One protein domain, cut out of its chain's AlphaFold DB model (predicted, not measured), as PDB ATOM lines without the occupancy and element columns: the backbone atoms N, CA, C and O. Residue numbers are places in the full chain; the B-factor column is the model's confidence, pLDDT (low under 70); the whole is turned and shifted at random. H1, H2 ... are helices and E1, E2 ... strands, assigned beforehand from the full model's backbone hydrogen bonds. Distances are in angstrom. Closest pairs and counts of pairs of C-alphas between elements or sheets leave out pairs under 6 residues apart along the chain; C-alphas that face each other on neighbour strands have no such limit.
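Overview. This is residues 3 to 92 of the 93 residues of an uncharacterized protein of Bacillus sp. M4U3P1 (UniProt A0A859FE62). A long, twisted sheet of four strands makes a flat slab; helix H1 packs over it toward one end, and at the other the tip of the hairpin E2 and E3, residues 35 to 40, sticks out. The strands form a meander, each the antiparallel neighbour of the one before, in the order E1 - E2 - E3 - E4. The printed part has 90 residues, four named strands then one named helix, mostly strand; it is loose, with a radius of gyration of the C-alphas of 16.6 A and spans of 55 by 33 by 17 A.

Arrangement. Start at E1, residues 3 to 12, antiparallel to E2, residues 21 to 36; N 5 and O 29 are within hydrogen-bond range, 2.9 A. Next comes E3, residues 39 to 56, with N 24 and O 52 at 2.8 A; it bends by 68 degrees at residue 46. Beside it find E4, residues 62 to 70, with N 53 and O 66 at 2.9 A. H1, residues 77 to 87, has every O i to N i+4 pair within range and is over E3, height over the sheet 9.6 A.

Along the chain. Find C-alpha 3 at (8.416, 11.405, -29.356), where E1 begins. E2 spans 45.5 A and E3 45.1 A; H1 ends at C-alpha 87, (-15.218, 30.932, -41.007).

Size, cuts and confidence. The farthest C-alphas, Asp 37 and Asp 90, are 55.4 A apart. The printed part has no cut, no link is long, and no printed residue is under 70 in pLDDT.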
ATOM      1  N   VAL A   3       8.537  11.901 -27.988       88.31
ATOM      2  CA  VAL A   3       8.416  11.405 -29.356       88.31
ATOM      3  C   VAL A   3       6.946  11.509 -29.743       88.31
ATOM      4  O   VAL A   3       6.076  11.144 -28.953       88.31
ATOM      5  N   LYS A   4       6.683  12.062 -30.930       92.00
ATOM      6  CA  LYS A   4       5.343  12.153 -31.513       92.00
ATOM      7  C   LYS A   4       5.290  11.266 -32.742       92.00
ATOM      8  O   LYS A   4       5.902  11.604 -33.758       92.00
ATOM      9  N   ASP A   5       4.550  10.175 -32.657       93.00
ATOM     10  CA  ASP A   5       4.399   9.232 -33.755       93.00
ATOM     11  C   ASP A   5       3.123   9.547 -34.528       93.00
ATOM     12  O   ASP A   5       2.026   9.483 -33.981       93.00
ATOM     13  N   LEU A   6       3.261   9.921 -35.804       95.69
ATOM     14  CA  LEU A   6       2.122  10.138 -36.696       95.69
ATOM     15  C   LEU A   6       1.490   8.783 -37.028       95.69
ATOM     16  O   LEU A   6       2.028   8.030 -37.841       95.69
ATOM     17  N   VAL A   7       0.348   8.489 -36.411       96.31
ATOM     18  CA  VAL A   7      -0.350   7.205 -36.567       96.31
ATOM     19  C   VAL A   7      -1.473   7.262 -37.598       96.31
ATOM     20  O   VAL A   7      -1.803   6.246 -38.207       96.31
ATOM     21  N   GLU A   8      -2.033   8.447 -37.845       96.50
ATOM     22  CA  GLU A   8      -3.059   8.652 -38.865       96.50
ATOM     23  C   GLU A   8      -2.863   9.997 -39.559       96.50
ATOM     24  O   GLU A   8      -2.645  11.016 -38.909       96.50
ATOM     25  N   SER A   9      -2.968   9.997 -40.888       97.06
ATOM     26  CA  SER A   9      -3.003  11.207 -41.702       97.06
ATOM     27  C   SER A   9      -3.995  11.021 -42.840       97.06
ATOM     28  O   SER A   9      -3.939  10.025 -43.569       97.06
ATOM     29  N   LYS A  10      -4.906  11.981 -43.010       96.38
ATOM     30  CA  LYS A  10      -5.952  11.916 -44.031       96.38
ATOM     31  C   LYS A  10      -6.311  13.299 -44.555       96.38
ATOM     32  O   LYS A  10      -6.558  14.218 -43.783       96.38
ATOM     33  N   GLN A  11      -6.443  13.420 -45.874       95.69
ATOM     34  CA  GLN A  11      -7.066  14.598 -46.474       95.69
ATOM     35  C   GLN A  11      -8.585  14.555 -46.264       95.69
ATOM     36  O   GLN A  11      -9.258  13.580 -46.611       95.69
ATOM     37  N   LEU A  12      -9.121  15.628 -45.699       94.94
ATOM     38  CA  LEU A  12     -10.543  15.850 -45.489       94.94
ATOM     39  C   LEU A  12     -11.103  16.759 -46.582       94.94
ATOM     40  O   LEU A  12     -10.375  17.554 -47.172       94.94
ATOM     41  N   LEU A  13     -12.411  16.632 -46.836       92.56
ATOM     42  CA  LEU A  13     -13.159  17.484 -47.772       92.56
ATOM     43  C   LEU A  13     -12.560  17.509 -49.194       92.56
ATOM     44  O   LEU A  13     -12.707  18.479 -49.935       92.56
ATOM     45  N   ALA A  14     -11.882  16.424 -49.581       88.00
ATOM     46  CA  ALA A  14     -11.308  16.282 -50.910       88.00
ATOM     47  C   ALA A  14     -12.420  16.367 -51.968       88.00
ATOM     48  O   ALA A  14     -13.354  15.565 -51.962       88.00
ATOM     49  N   GLY A  15     -12.307  17.344 -52.868       87.62
ATOM     50  CA  GLY A  15     -13.305  17.633 -53.901       87.62
ATOM     51  C   GLY A  15     -14.335  18.707 -53.530       87.62
ATOM     52  O   GLY A  15     -15.025  19.177 -54.424       87.62
ATOM     53  N   GLU A  16     -14.418  19.123 -52.262       91.56
ATOM     54  CA  GLU A  16     -15.185  20.311 -51.844       91.56
ATOM     55  C   GLU A  16     -14.300  21.570 -51.813       91.56
ATOM     56  O   GLU A  16     -14.790  22.678 -52.002       91.56
ATOM     57  N   THR A  17     -12.998  21.412 -51.566       91.44
ATOM     58  CA  THR A  17     -12.046  22.525 -51.451       91.44
ATOM     59  C   THR A  17     -11.560  23.036 -52.807       91.44
ATOM     60  O   THR A  17     -11.459  22.259 -53.763       91.44
ATOM     61  N   GLU A  18     -11.213  24.325 -52.874       90.44
ATOM     62  CA  GLU A  18     -10.589  24.952 -54.047       90.44
ATOM     63  C   GLU A  18      -9.298  24.238 -54.491       90.44
ATOM     64  O   GLU A  18      -8.658  23.488 -53.740       90.44
ATOM     65  N   GLU A  19      -8.891  24.491 -55.739       87.25
ATOM     66  CA  GLU A  19      -7.611  24.007 -56.250       87.25
ATOM     67  C   GLU A  19      -6.458  24.537 -55.380       87.25
ATOM     68  O   GLU A  19      -6.441  25.690 -54.956       87.25
ATOM     69  N   HIS A  20      -5.484  23.672 -55.090       90.31
ATOM     70  CA  HIS A  20      -4.349  23.958 -54.205       90.31
ATOM     71  C   HIS A  20      -4.685  24.200 -52.723       90.31
ATOM     72  O   HIS A  20      -3.784  24.560 -51.963       90.31
ATOM     73  N   VAL A  21      -5.916  23.948 -52.273       93.44
ATOM     74  CA  VAL A  21      -6.266  23.930 -50.847       93.44
ATOM     75  C   VAL A  21      -6.361  22.489 -50.351       93.44
ATOM     76  O   VAL A  21      -7.054  21.653 -50.928       93.44
ATOM     77  N   TYR A  22      -5.674  22.198 -49.247       94.75
ATOM     78  CA  TYR A  22      -5.656  20.879 -48.623       94.75
ATOM     79  C   TYR A  22      -5.971  21.011 -47.139       94.75
ATOM     80  O   TYR A  22      -5.245  21.668 -46.396       94.75
ATOM     81  N   ILE A  23      -7.040  20.356 -46.698       95.75
ATOM     82  CA  ILE A  23      -7.379  20.235 -45.283       95.75
ATOM     83  C   ILE A  23      -6.945  18.839 -44.850       95.75
ATOM     84  O   ILE A  23      -7.466  17.846 -45.352       95.75
ATOM     85  N   VAL A  24      -5.961  18.748 -43.962       97.19
ATOM     86  CA  VAL A  24      -5.350  17.480 -43.545       97.19
ATOM     87  C   VAL A  24      -5.599  17.265 -42.066       97.19
ATOM     88  O   VAL A  24      -5.284  18.123 -41.252       97.19
ATOM     89  N   TYR A  25      -6.171  16.121 -41.722       97.81
ATOM     90  CA  TYR A  25      -6.250  15.642 -40.352       97.81
ATOM     91  C   TYR A  25      -5.040  14.777 -40.037       97.81
ATOM     92  O   TYR A  25      -4.667  13.929 -40.849       97.81
ATOM     93  N   GLU A  26      -4.475  14.973 -38.853       97.94
ATOM     94  CA  GLU A  26      -3.375  14.183 -38.322       97.94
ATOM     95  C   GLU A  26      -3.657  13.778 -36.878       97.94
ATOM     96  O   GLU A  26      -4.127  14.590 -36.073       97.94
ATOM     97  N   ARG A  27      -3.299  12.538 -36.543       96.88
ATOM     98  CA  ARG A  27      -3.295  12.024 -35.176       96.88
ATOM     99  C   ARG A  27      -1.912  11.525 -34.802       96.88
ATOM    100  O   ARG A  27      -1.305  10.741 -35.536       96.88
ATOM    101  N   TYR A  28      -1.462  11.948 -33.632       96.38
ATOM    102  CA  TYR A  28      -0.193  11.582 -33.036       96.38
ATOM    103  C   TYR A  28      -0.405  10.798 -31.749       96.38
ATOM    104  O   TYR A  28      -1.209  11.188 -30.900       96.38
ATOM    105  N   GLU A  29       0.357   9.727 -31.585       94.88
ATOM    106  CA  GLU A  29       0.573   9.100 -30.284       94.88
ATOM    107  C   GLU A  29       1.851   9.675 -29.674       94.88
ATOM    108  O   GLU A  29       2.860   9.854 -30.361       94.88
ATOM    109  N   ASN A  30       1.787  10.039 -28.394       92.44
ATOM    110  CA  ASN A  30       2.880  10.713 -27.709       92.44
ATOM    111  C   ASN A  30       3.494   9.780 -26.670       92.44
ATOM    112  O   ASN A  30       2.789   9.235 -25.822       92.44
ATOM    113  N   VAL A  31       4.819   9.661 -26.694       91.00
ATOM    114  CA  VAL A  31       5.577   8.884 -25.709       91.00
ATOM    115  C   VAL A  31       6.659   9.769 -25.108       91.00
ATOM    116  O   VAL A  31       7.479  10.341 -25.831       91.00
ATOM    117  N   ASP A  32       6.689   9.895 -23.781       89.94
ATOM    118  CA  ASP A  32       7.814  10.525 -23.092       89.94
ATOM    119  C   ASP A  32       8.874   9.478 -22.754       89.94
ATOM    120  O   ASP A  32       8.724   8.667 -21.840       89.94
ATOM    121  N   CYS A  33       9.971   9.519 -23.505       86.44
ATOM    122  CA  CYS A  33      11.143   8.694 -23.268       86.44
ATOM    123  C   CYS A  33      12.068   9.378 -22.256       86.44
ATOM    124  O   CYS A  33      12.677  10.419 -22.548       86.44
ATOM    125  N   GLN A  34      12.236   8.782 -21.083       88.50
ATOM    126  CA  GLN A  34      13.141   9.267 -20.045       88.50
ATOM    127  C   GLN A  34      14.311   8.300 -19.856       88.50
ATOM    128  O   GLN A  34      14.154   7.086 -19.921       88.50
ATOM    129  N   TYR A  35      15.504   8.844 -19.607       83.75
ATOM    130  CA  TYR A  35      16.669   8.051 -19.216       83.75
ATOM    131  C   TYR A  35      16.955   8.286 -17.736       83.75
ATOM    132  O   TYR A  35      17.326   9.397 -17.344       83.75
ATOM    133  N   ARG A  36      16.774   7.252 -16.911       81.69
ATOM    134  CA  ARG A  36      17.017   7.286 -15.462       81.69
ATOM    135  C   ARG A  36      17.765   6.031 -15.040       81.69
ATOM    136  O   ARG A  36      17.506   4.952 -15.550       81.69
ATOM    137  N   ASP A  37      18.746   6.175 -14.152       83.25
ATOM    138  CA  ASP A  37      19.473   5.052 -13.534       83.25
ATOM    139  C   ASP A  37      20.009   3.982 -14.506       83.25
ATOM    140  O   ASP A  37      20.043   2.789 -14.210       83.25
ATOM    141  N   LYS A  38      20.507   4.423 -15.668       84.12
ATOM    142  CA  LYS A  38      21.006   3.570 -16.764       84.12
ATOM    143  C   LYS A  38      19.936   2.743 -17.490       84.12
ATOM    144  O   LYS A  38      20.294   1.828 -18.231       84.12
ATOM    145  N   GLN A  39      18.664   3.080 -17.324       83.75
ATOM    146  CA  GLN A  39      17.526   2.465 -17.997       83.75
ATOM    147  C   GLN A  39      16.726   3.512 -18.780       83.75
ATOM    148  O   GLN A  39      16.780   4.710 -18.487       83.75
ATOM    149  N   PHE A  40      16.022   3.046 -19.810       83.25
ATOM    150  CA  PHE A  40      15.049   3.840 -20.553       83.25
ATOM    151  C   PHE A  40      13.653   3.490 -20.047       83.25
ATOM    152  O   PHE A  40      13.312   2.312 -19.953       83.25
ATOM    153  N   GLU A  41      12.877   4.513 -19.722       86.31
ATOM    154  CA  GLU A  41      11.463   4.409 -19.377       86.31
ATOM    155  C   GLU A  41      10.652   5.131 -20.452       86.31
ATOM    156  O   GLU A  41      11.023   6.223 -20.891       86.31
ATOM    157  N   GLU A  42       9.553   4.514 -20.871       86.69
ATOM    158  CA  GLU A  42       8.595   5.076 -21.817       86.69
ATOM    159  C   GLU A  42       7.273   5.285 -21.084       86.69
ATOM    160  O   GLU A  42       6.747   4.368 -20.451       86.69
ATOM    161  N   LEU A  43       6.765   6.512 -21.133       86.75
ATOM    162  CA  LEU A  43       5.486   6.879 -20.543       86.75
ATOM    163  C   LEU A  43       4.535   7.295 -21.660       86.75
ATOM    164  O   LEU A  43       4.764   8.307 -22.328       86.75
ATOM    165  N   GLU A  44       3.471   6.516 -21.846       86.50
ATOM    166  CA  GLU A  44       2.370   6.885 -22.733       86.50
ATOM    167  C   GLU A  44       1.749   8.202 -22.258       86.50
ATOM    168  O   GLU A  44       1.438   8.385 -21.077       86.50
ATOM    169  N   CYS A  45       1.610   9.133 -23.192       89.00
ATOM    170  CA  CYS A  45       1.006  10.439 -22.988       89.00
ATOM    171  C   CYS A  45      -0.290  10.536 -23.801       89.00
ATOM    172  O   CYS A  45      -0.516   9.756 -24.728       89.00
ATOM    173  N   ASP A  46      -1.128  11.523 -23.475       90.94
ATOM    174  CA  ASP A  46      -2.372  11.743 -24.211       90.94
ATOM    175  C   ASP A  46      -2.091  11.964 -25.710       90.94
ATOM    176  O   ASP A  46      -1.149  12.693 -26.058       90.94
ATOM    177  N   PRO A  47      -2.881  11.348 -26.609       92.88
ATOM    178  CA  PRO A  47      -2.726  11.542 -28.042       92.88
ATOM    179  C   PRO A  47      -3.055  12.984 -28.432       92.88
ATOM    180  O   PRO A  47      -3.843  13.671 -27.783       92.88
ATOM    181  N   GLU A  48      -2.461  13.437 -29.530       94.81
ATOM    182  CA  GLU A  48      -2.744  14.745 -30.113       94.81
ATOM    183  C   GLU A  48      -3.441  14.577 -31.458       94.81
ATOM    184  O   GLU A  48      -2.980  13.846 -32.329       94.81
ATOM    185  N   GLU A  49      -4.532  15.304 -31.651       96.94
ATOM    186  CA  GLU A  49      -5.270  15.342 -32.906       96.94
ATOM    187  C   GLU A  49      -5.303  16.778 -33.418       96.94
ATOM    188  O   GLU A  49      -5.537  17.717 -32.653       96.94
ATOM    189  N   ARG A  50      -5.078  16.969 -34.717       97.12
ATOM    190  CA  ARG A  50      -5.102  18.302 -35.321       97.12
ATOM    191  C   ARG A  50      -5.597  18.289 -36.757       97.12
ATOM    192  O   ARG A  50      -5.465  17.298 -37.468       97.12
ATOM    193  N   ILE A  51      -6.117  19.430 -37.188       97.38
ATOM    194  CA  ILE A  51      -6.395  19.734 -38.587       97.38
ATOM    195  C   ILE A  51      -5.432  20.821 -39.042       97.38
ATOM    196  O   ILE A  51      -5.301  21.851 -38.386       97.38
ATOM    197  N   GLN A  52      -4.790  20.621 -40.183       97.19
ATOM    198  CA  GLN A  52      -3.955  21.610 -40.842       97.19
ATOM    199  C   GLN A  52      -4.605  22.063 -42.145       97.19
ATOM    200  O   GLN A  52      -5.036  21.242 -42.954       97.19
ATOM    201  N   ILE A  53      -4.637  23.376 -42.361       96.06
ATOM    202  CA  ILE A  53      -5.015  23.964 -43.646       96.06
ATOM    203  C   ILE A  53      -3.726  24.313 -44.376       96.06
ATOM    204  O   ILE A  53      -2.985  25.202 -43.948       96.06
ATOM    205  N   LEU A  54      -3.452  23.614 -45.473       95.19
ATOM    206  CA  LEU A  54      -2.314  23.871 -46.339       95.19
ATOM    207  C   LEU A  54      -2.784  24.531 -47.632       95.19
ATOM    208  O   LEU A  54      -3.766  24.106 -48.237       95.19
ATOM    209  N   MET A  55      -2.049  25.550 -48.066       93.81
ATOM    210  CA  MET A  55      -2.258  26.190 -49.361       93.81
ATOM    211  C   MET A  55      -1.018  26.010 -50.226       93.81
ATOM    212  O   MET A  55       0.102  26.263 -49.771       93.81
ATOM    213  N   GLY A  56      -1.232  25.584 -51.466       90.38
ATOM    214  CA  GLY A  56      -0.204  25.531 -52.490       90.38
ATOM    215  C   GLY A  56       0.093  26.915 -53.045       90.38
ATOM    216  O   GLY A  56      -0.815  27.703 -53.309       90.38
ATOM    217  N   SER A  57       1.374  27.215 -53.229       81.56
ATOM    218  CA  SER A  57       1.826  28.370 -54.005       81.56
ATOM    219  C   SER A  57       2.288  27.959 -55.402       81.56
ATOM    220  O   SER A  57       2.503  26.786 -55.708       81.56
ATOM    221  N   SER A  58       2.447  28.954 -56.274       78.00
ATOM    222  CA  SER A  58       2.849  28.780 -57.675       78.00
ATOM    223  C   SER A  58       4.208  28.096 -57.869       78.00
ATOM    224  O   SER A  58       4.505  27.620 -58.961       78.00
ATOM    225  N   ASP A  59       5.030  28.017 -56.824       82.44
ATOM    226  CA  ASP A  59       6.320  27.327 -56.803       82.44
ATOM    227  C   ASP A  59       6.222  25.838 -56.423       82.44
ATOM    228  O   ASP A  59       7.245  25.191 -56.208       82.44
ATOM    229  N   SER A  60       5.008  25.275 -56.374       76.44
ATOM    230  CA  SER A  60       4.745  23.887 -55.957       76.44
ATOM    231  C   SER A  60       5.117  23.586 -54.500       76.44
ATOM    232  O   SER A  60       5.249  22.418 -54.131       76.44
ATOM    233  N   SER A  61       5.277  24.611 -53.659       87.56
ATOM    234  CA  SER A  61       5.404  24.427 -52.214       87.56
ATOM    235  C   SER A  61       4.034  24.461 -51.530       87.56
ATOM    236  O   SER A  61       3.095  25.101 -52.004       87.56
ATOM    237  N   LEU A  62       3.913  23.729 -50.420       91.31
ATOM    238  CA  LEU A  62       2.748  23.764 -49.539       91.31
ATOM    239  C   LEU A  62       3.117  24.527 -48.274       91.31
ATOM    240  O   LEU A  62       4.118  24.221 -47.625       91.31
ATOM    241  N   VAL A  63       2.283  25.495 -47.904       93.06
ATOM    242  CA  VAL A  63       2.451  26.265 -46.672       93.06
ATOM    243  C   VAL A  63       1.271  25.996 -45.756       93.06
ATOM    244  O   VAL A  63       0.119  26.191 -46.147       93.06
ATOM    245  N   VAL A  64       1.560  25.595 -44.518       94.50
ATOM    246  CA  VAL A  64       0.553  25.521 -43.455       94.50
ATOM    247  C   VAL A  64       0.108  26.942 -43.125       94.50
ATOM    248  O   VAL A  64       0.902  27.764 -42.668       94.50
ATOM    249  N   LYS A  65      -1.160  27.248 -43.390       94.50
ATOM    250  CA  LYS A  65      -1.772  28.539 -43.059       94.50
ATOM    251  C   LYS A  65      -2.329  28.564 -41.653       94.50
ATOM    252  O   LYS A  65      -2.264  29.595 -40.994       94.50
ATOM    253  N   GLU A  66      -2.875  27.440 -41.218       94.94
ATOM    254  CA  GLU A  66      -3.541  27.325 -39.931       94.94
ATOM    255  C   GLU A  66      -3.450  25.888 -39.431       94.94
ATOM    256  O   GLU A  66      -3.367  24.937 -40.212       94.94
ATOM    257  N   THR A  67      -3.434  25.734 -38.113       96.50
ATOM    258  CA  THR A  67      -3.511  24.447 -37.429       96.50
ATOM    259  C   THR A  67      -4.519  24.595 -36.301       96.50
ATOM    260  O   THR A  67      -4.434  25.556 -35.544       96.50
ATOM    261  N   LEU A  68      -5.473  23.671 -36.233       96.25
ATOM    262  CA  LEU A  68      -6.516  23.604 -35.216       96.25
ATOM    263  C   LEU A  68      -6.331  22.311 -34.428       96.25
ATOM    264  O   LEU A  68      -6.340  21.232 -35.022       96.25
ATOM    265  N   GLU A  69      -6.170  22.401 -33.115       96.12
ATOM    266  CA  GLU A  69      -6.022  21.241 -32.240       96.12
ATOM    267  C   GLU A  69      -7.386  20.753 -31.736       96.12
ATOM    268  O   GLU A  69      -8.184  21.500 -31.158       96.12
ATOM    269  N   ILE A  70      -7.657  19.463 -31.926       96.06
ATOM    270  CA  ILE A  70      -8.872  18.818 -31.430       96.06
ATOM    271  C   ILE A  70      -8.685  18.492 -29.944       96.06
ATOM    272  O   ILE A  70      -7.625  18.051 -29.507       96.06
ATOM    273  N   GLY A  71      -9.708  18.767 -29.142       92.50
ATOM    274  CA  GLY A  71      -9.679  18.708 -27.682       92.50
ATOM    275  C   GLY A  71      -9.159  19.983 -27.005       92.50
ATOM    276  O   GLY A  71      -9.465  20.186 -25.830       92.50
ATOM    277  N   LYS A  72      -8.432  20.861 -27.721       92.38
ATOM    278  CA  LYS A  72      -7.938  22.149 -27.189       92.38
ATOM    279  C   LYS A  72      -8.633  23.364 -27.800       92.38
ATOM    280  O   LYS A  72      -9.225  24.141 -27.055       92.38
ATOM    281  N   ASP A  73      -8.597  23.507 -29.125       94.44
ATOM    282  CA  ASP A  73      -9.244  24.622 -29.833       94.44
ATOM    283  C   ASP A  73     -10.709  24.301 -30.142       94.44
ATOM    284  O   ASP A  73     -11.596  25.144 -30.001       94.44
ATOM    285  N   HIS A  74     -10.968  23.049 -30.529       94.25
ATOM    286  CA  HIS A  74     -12.300  22.551 -30.851       94.25
ATOM    287  C   HIS A  74     -12.594  21.251 -30.104       94.25
ATOM    288  O   HIS A  74     -11.720  20.394 -30.013       94.25
ATOM    289  N   PRO A  75     -13.824  21.039 -29.609       93.56
ATOM    290  CA  PRO A  75     -14.161  19.846 -28.833       93.56
ATOM    291  C   PRO A  75     -14.160  18.549 -29.656       93.56
ATOM    292  O   PRO A  75     -14.052  17.470 -29.083       93.56
ATOM    293  N   SER A  76     -14.315  18.631 -30.982       95.38
ATOM    294  CA  SER A  76     -14.358  17.470 -31.875       95.38
ATOM    295  C   SER A  76     -13.912  17.826 -33.294       95.38
ATOM    296  O   SER A  76     -13.933  18.997 -33.688       95.38
ATOM    297  N   LEU A  77     -13.566  16.797 -34.077       94.00
ATOM    298  CA  LEU A  77     -13.263  16.922 -35.506       94.00
ATOM    299  C   LEU A  77     -14.415  17.589 -36.275       94.00
ATOM    300  O   LEU A  77     -14.179  18.502 -37.058       94.00
ATOM    301  N   GLU A  78     -15.660  17.185 -36.014       95.19
ATOM    302  CA  GLU A  78     -16.853  17.774 -36.641       95.19
ATOM    303  C   GLU A  78     -16.975  19.269 -36.333       95.19
ATOM    304  O   GLU A  78     -17.158  20.073 -37.242       95.19
ATOM    305  N   SER A  79     -16.773  19.664 -35.069       95.88
ATOM    306  CA  SER A  79     -16.828  21.072 -34.673       95.88
ATOM    307  C   SER A  79     -15.754  21.917 -35.361       95.88
ATOM    308  O   SER A  79     -16.024  23.060 -35.729       95.88
ATOM    309  N   ALA A  80     -14.551  21.367 -35.550       95.56
ATOM    310  CA  ALA A  80     -13.489  22.042 -36.284       95.56
ATOM    311  C   ALA A  80     -13.824  22.163 -37.781       95.56
ATOM    312  O   ALA A  80     -13.614  23.219 -38.373       95.56
ATOM    313  N   LEU A  81     -14.399  21.125 -38.395       94.81
ATOM    314  CA  LEU A  81     -14.820  21.168 -39.799       94.81
ATOM    315  C   LEU A  81     -15.943  22.181 -40.042       94.81
ATOM    316  O   LEU A  81     -15.851  22.967 -40.986       94.81
ATOM    317  N   ASP A  82     -16.957  22.214 -39.180       94.88
ATOM    318  CA  ASP A  82     -18.040  23.200 -39.252       94.88
ATOM    319  C   ASP A  82     -17.505  24.626 -39.092       94.88
ATOM    320  O   ASP A  82     -17.922  25.548 -39.805       94.88
ATOM    321  N   PHE A  83     -16.530  24.808 -38.197       94.81
ATOM    322  CA  PHE A  83     -15.838  26.080 -38.042       94.81
ATOM    323  C   PHE A  83     -15.086  26.479 -39.311       94.81
ATOM    324  O   PHE A  83     -15.216  27.625 -39.737       94.81
ATOM    325  N   ILE A  84     -14.339  25.575 -39.950       94.19
ATOM    326  CA  ILE A  84     -13.621  25.879 -41.198       94.19
ATOM    327  C   ILE A  84     -14.618  26.274 -42.294       94.19
ATOM    328  O   ILE A  84     -14.451  27.324 -42.913       94.19
ATOM    329  N   LYS A  85     -15.693  25.495 -42.481       93.31
ATOM    330  CA  LYS A  85     -16.737  25.775 -43.482       93.31
ATOM    331  C   LYS A  85     -17.419  27.126 -43.262       93.31
ATOM    332  O   LYS A  85     -17.725  27.825 -44.221       93.31
ATOM    333  N   THR A  86     -17.635  27.510 -42.006       93.50
ATOM    334  CA  THR A  86     -18.323  28.765 -41.666       93.50
ATOM    335  C   THR A  86     -17.389  29.975 -41.686       93.50
ATOM    336  O   THR A  86     -17.777  31.053 -42.130       93.50
ATOM    337  N   SER A  87     -16.166  29.824 -41.175       92.56
ATOM    338  CA  SER A  87     -15.218  30.932 -41.007       92.56
ATOM    339  C   SER A  87     -14.440  31.254 -42.278       92.56
ATOM    340  O   SER A  87     -13.976  32.382 -42.429       92.56
ATOM    341  N   LYS A  88     -14.279  30.273 -43.172       92.31
ATOM    342  CA  LYS A  88     -13.463  30.387 -44.382       92.31
ATOM    343  C   LYS A  88     -14.196  29.789 -45.589       92.31
ATOM    344  O   LYS A  88     -13.716  28.815 -46.168       92.31
ATOM    345  N   PRO A  89     -15.353  30.359 -45.978       90.44
ATOM    346  CA  PRO A  89     -16.097  29.890 -47.146       90.44
ATOM    347  C   PRO A  89     -15.274  29.994 -48.438       90.44
ATOM    348  O   PRO A  89     -15.444  29.166 -49.319       90.44
ATOM    349  N   ASP A  90     -14.325  30.936 -48.505       90.75
ATOM    350  CA  ASP A  90     -13.428  31.150 -49.652       90.75
ATOM    351  C   ASP A  90     -12.456  29.981 -49.918       90.75
ATOM    352  O   ASP A  90     -11.698  30.017 -50.875       90.75
ATOM    353  N   LEU A  91     -12.413  28.961 -49.052       90.56
ATOM    354  CA  LEU A  91     -11.600  27.757 -49.261       90.56
ATOM    355  C   LEU A  91     -12.344  26.658 -50.037       90.56
ATOM    356  O   LEU A  91     -11.761  25.600 -50.295       90.56
ATOM    357  N   PHE A  92     -13.620  26.872 -50.358       90.44
ATOM    358  CA  PHE A  92     -14.530  25.877 -50.920       90.44
ATOM    359  C   PHE A  92     -15.082  26.323 -52.282       90.44
ATOM    360  O   PHE A  92     -15.307  27.512 -52.494       90.44
TER     361      PHE A  92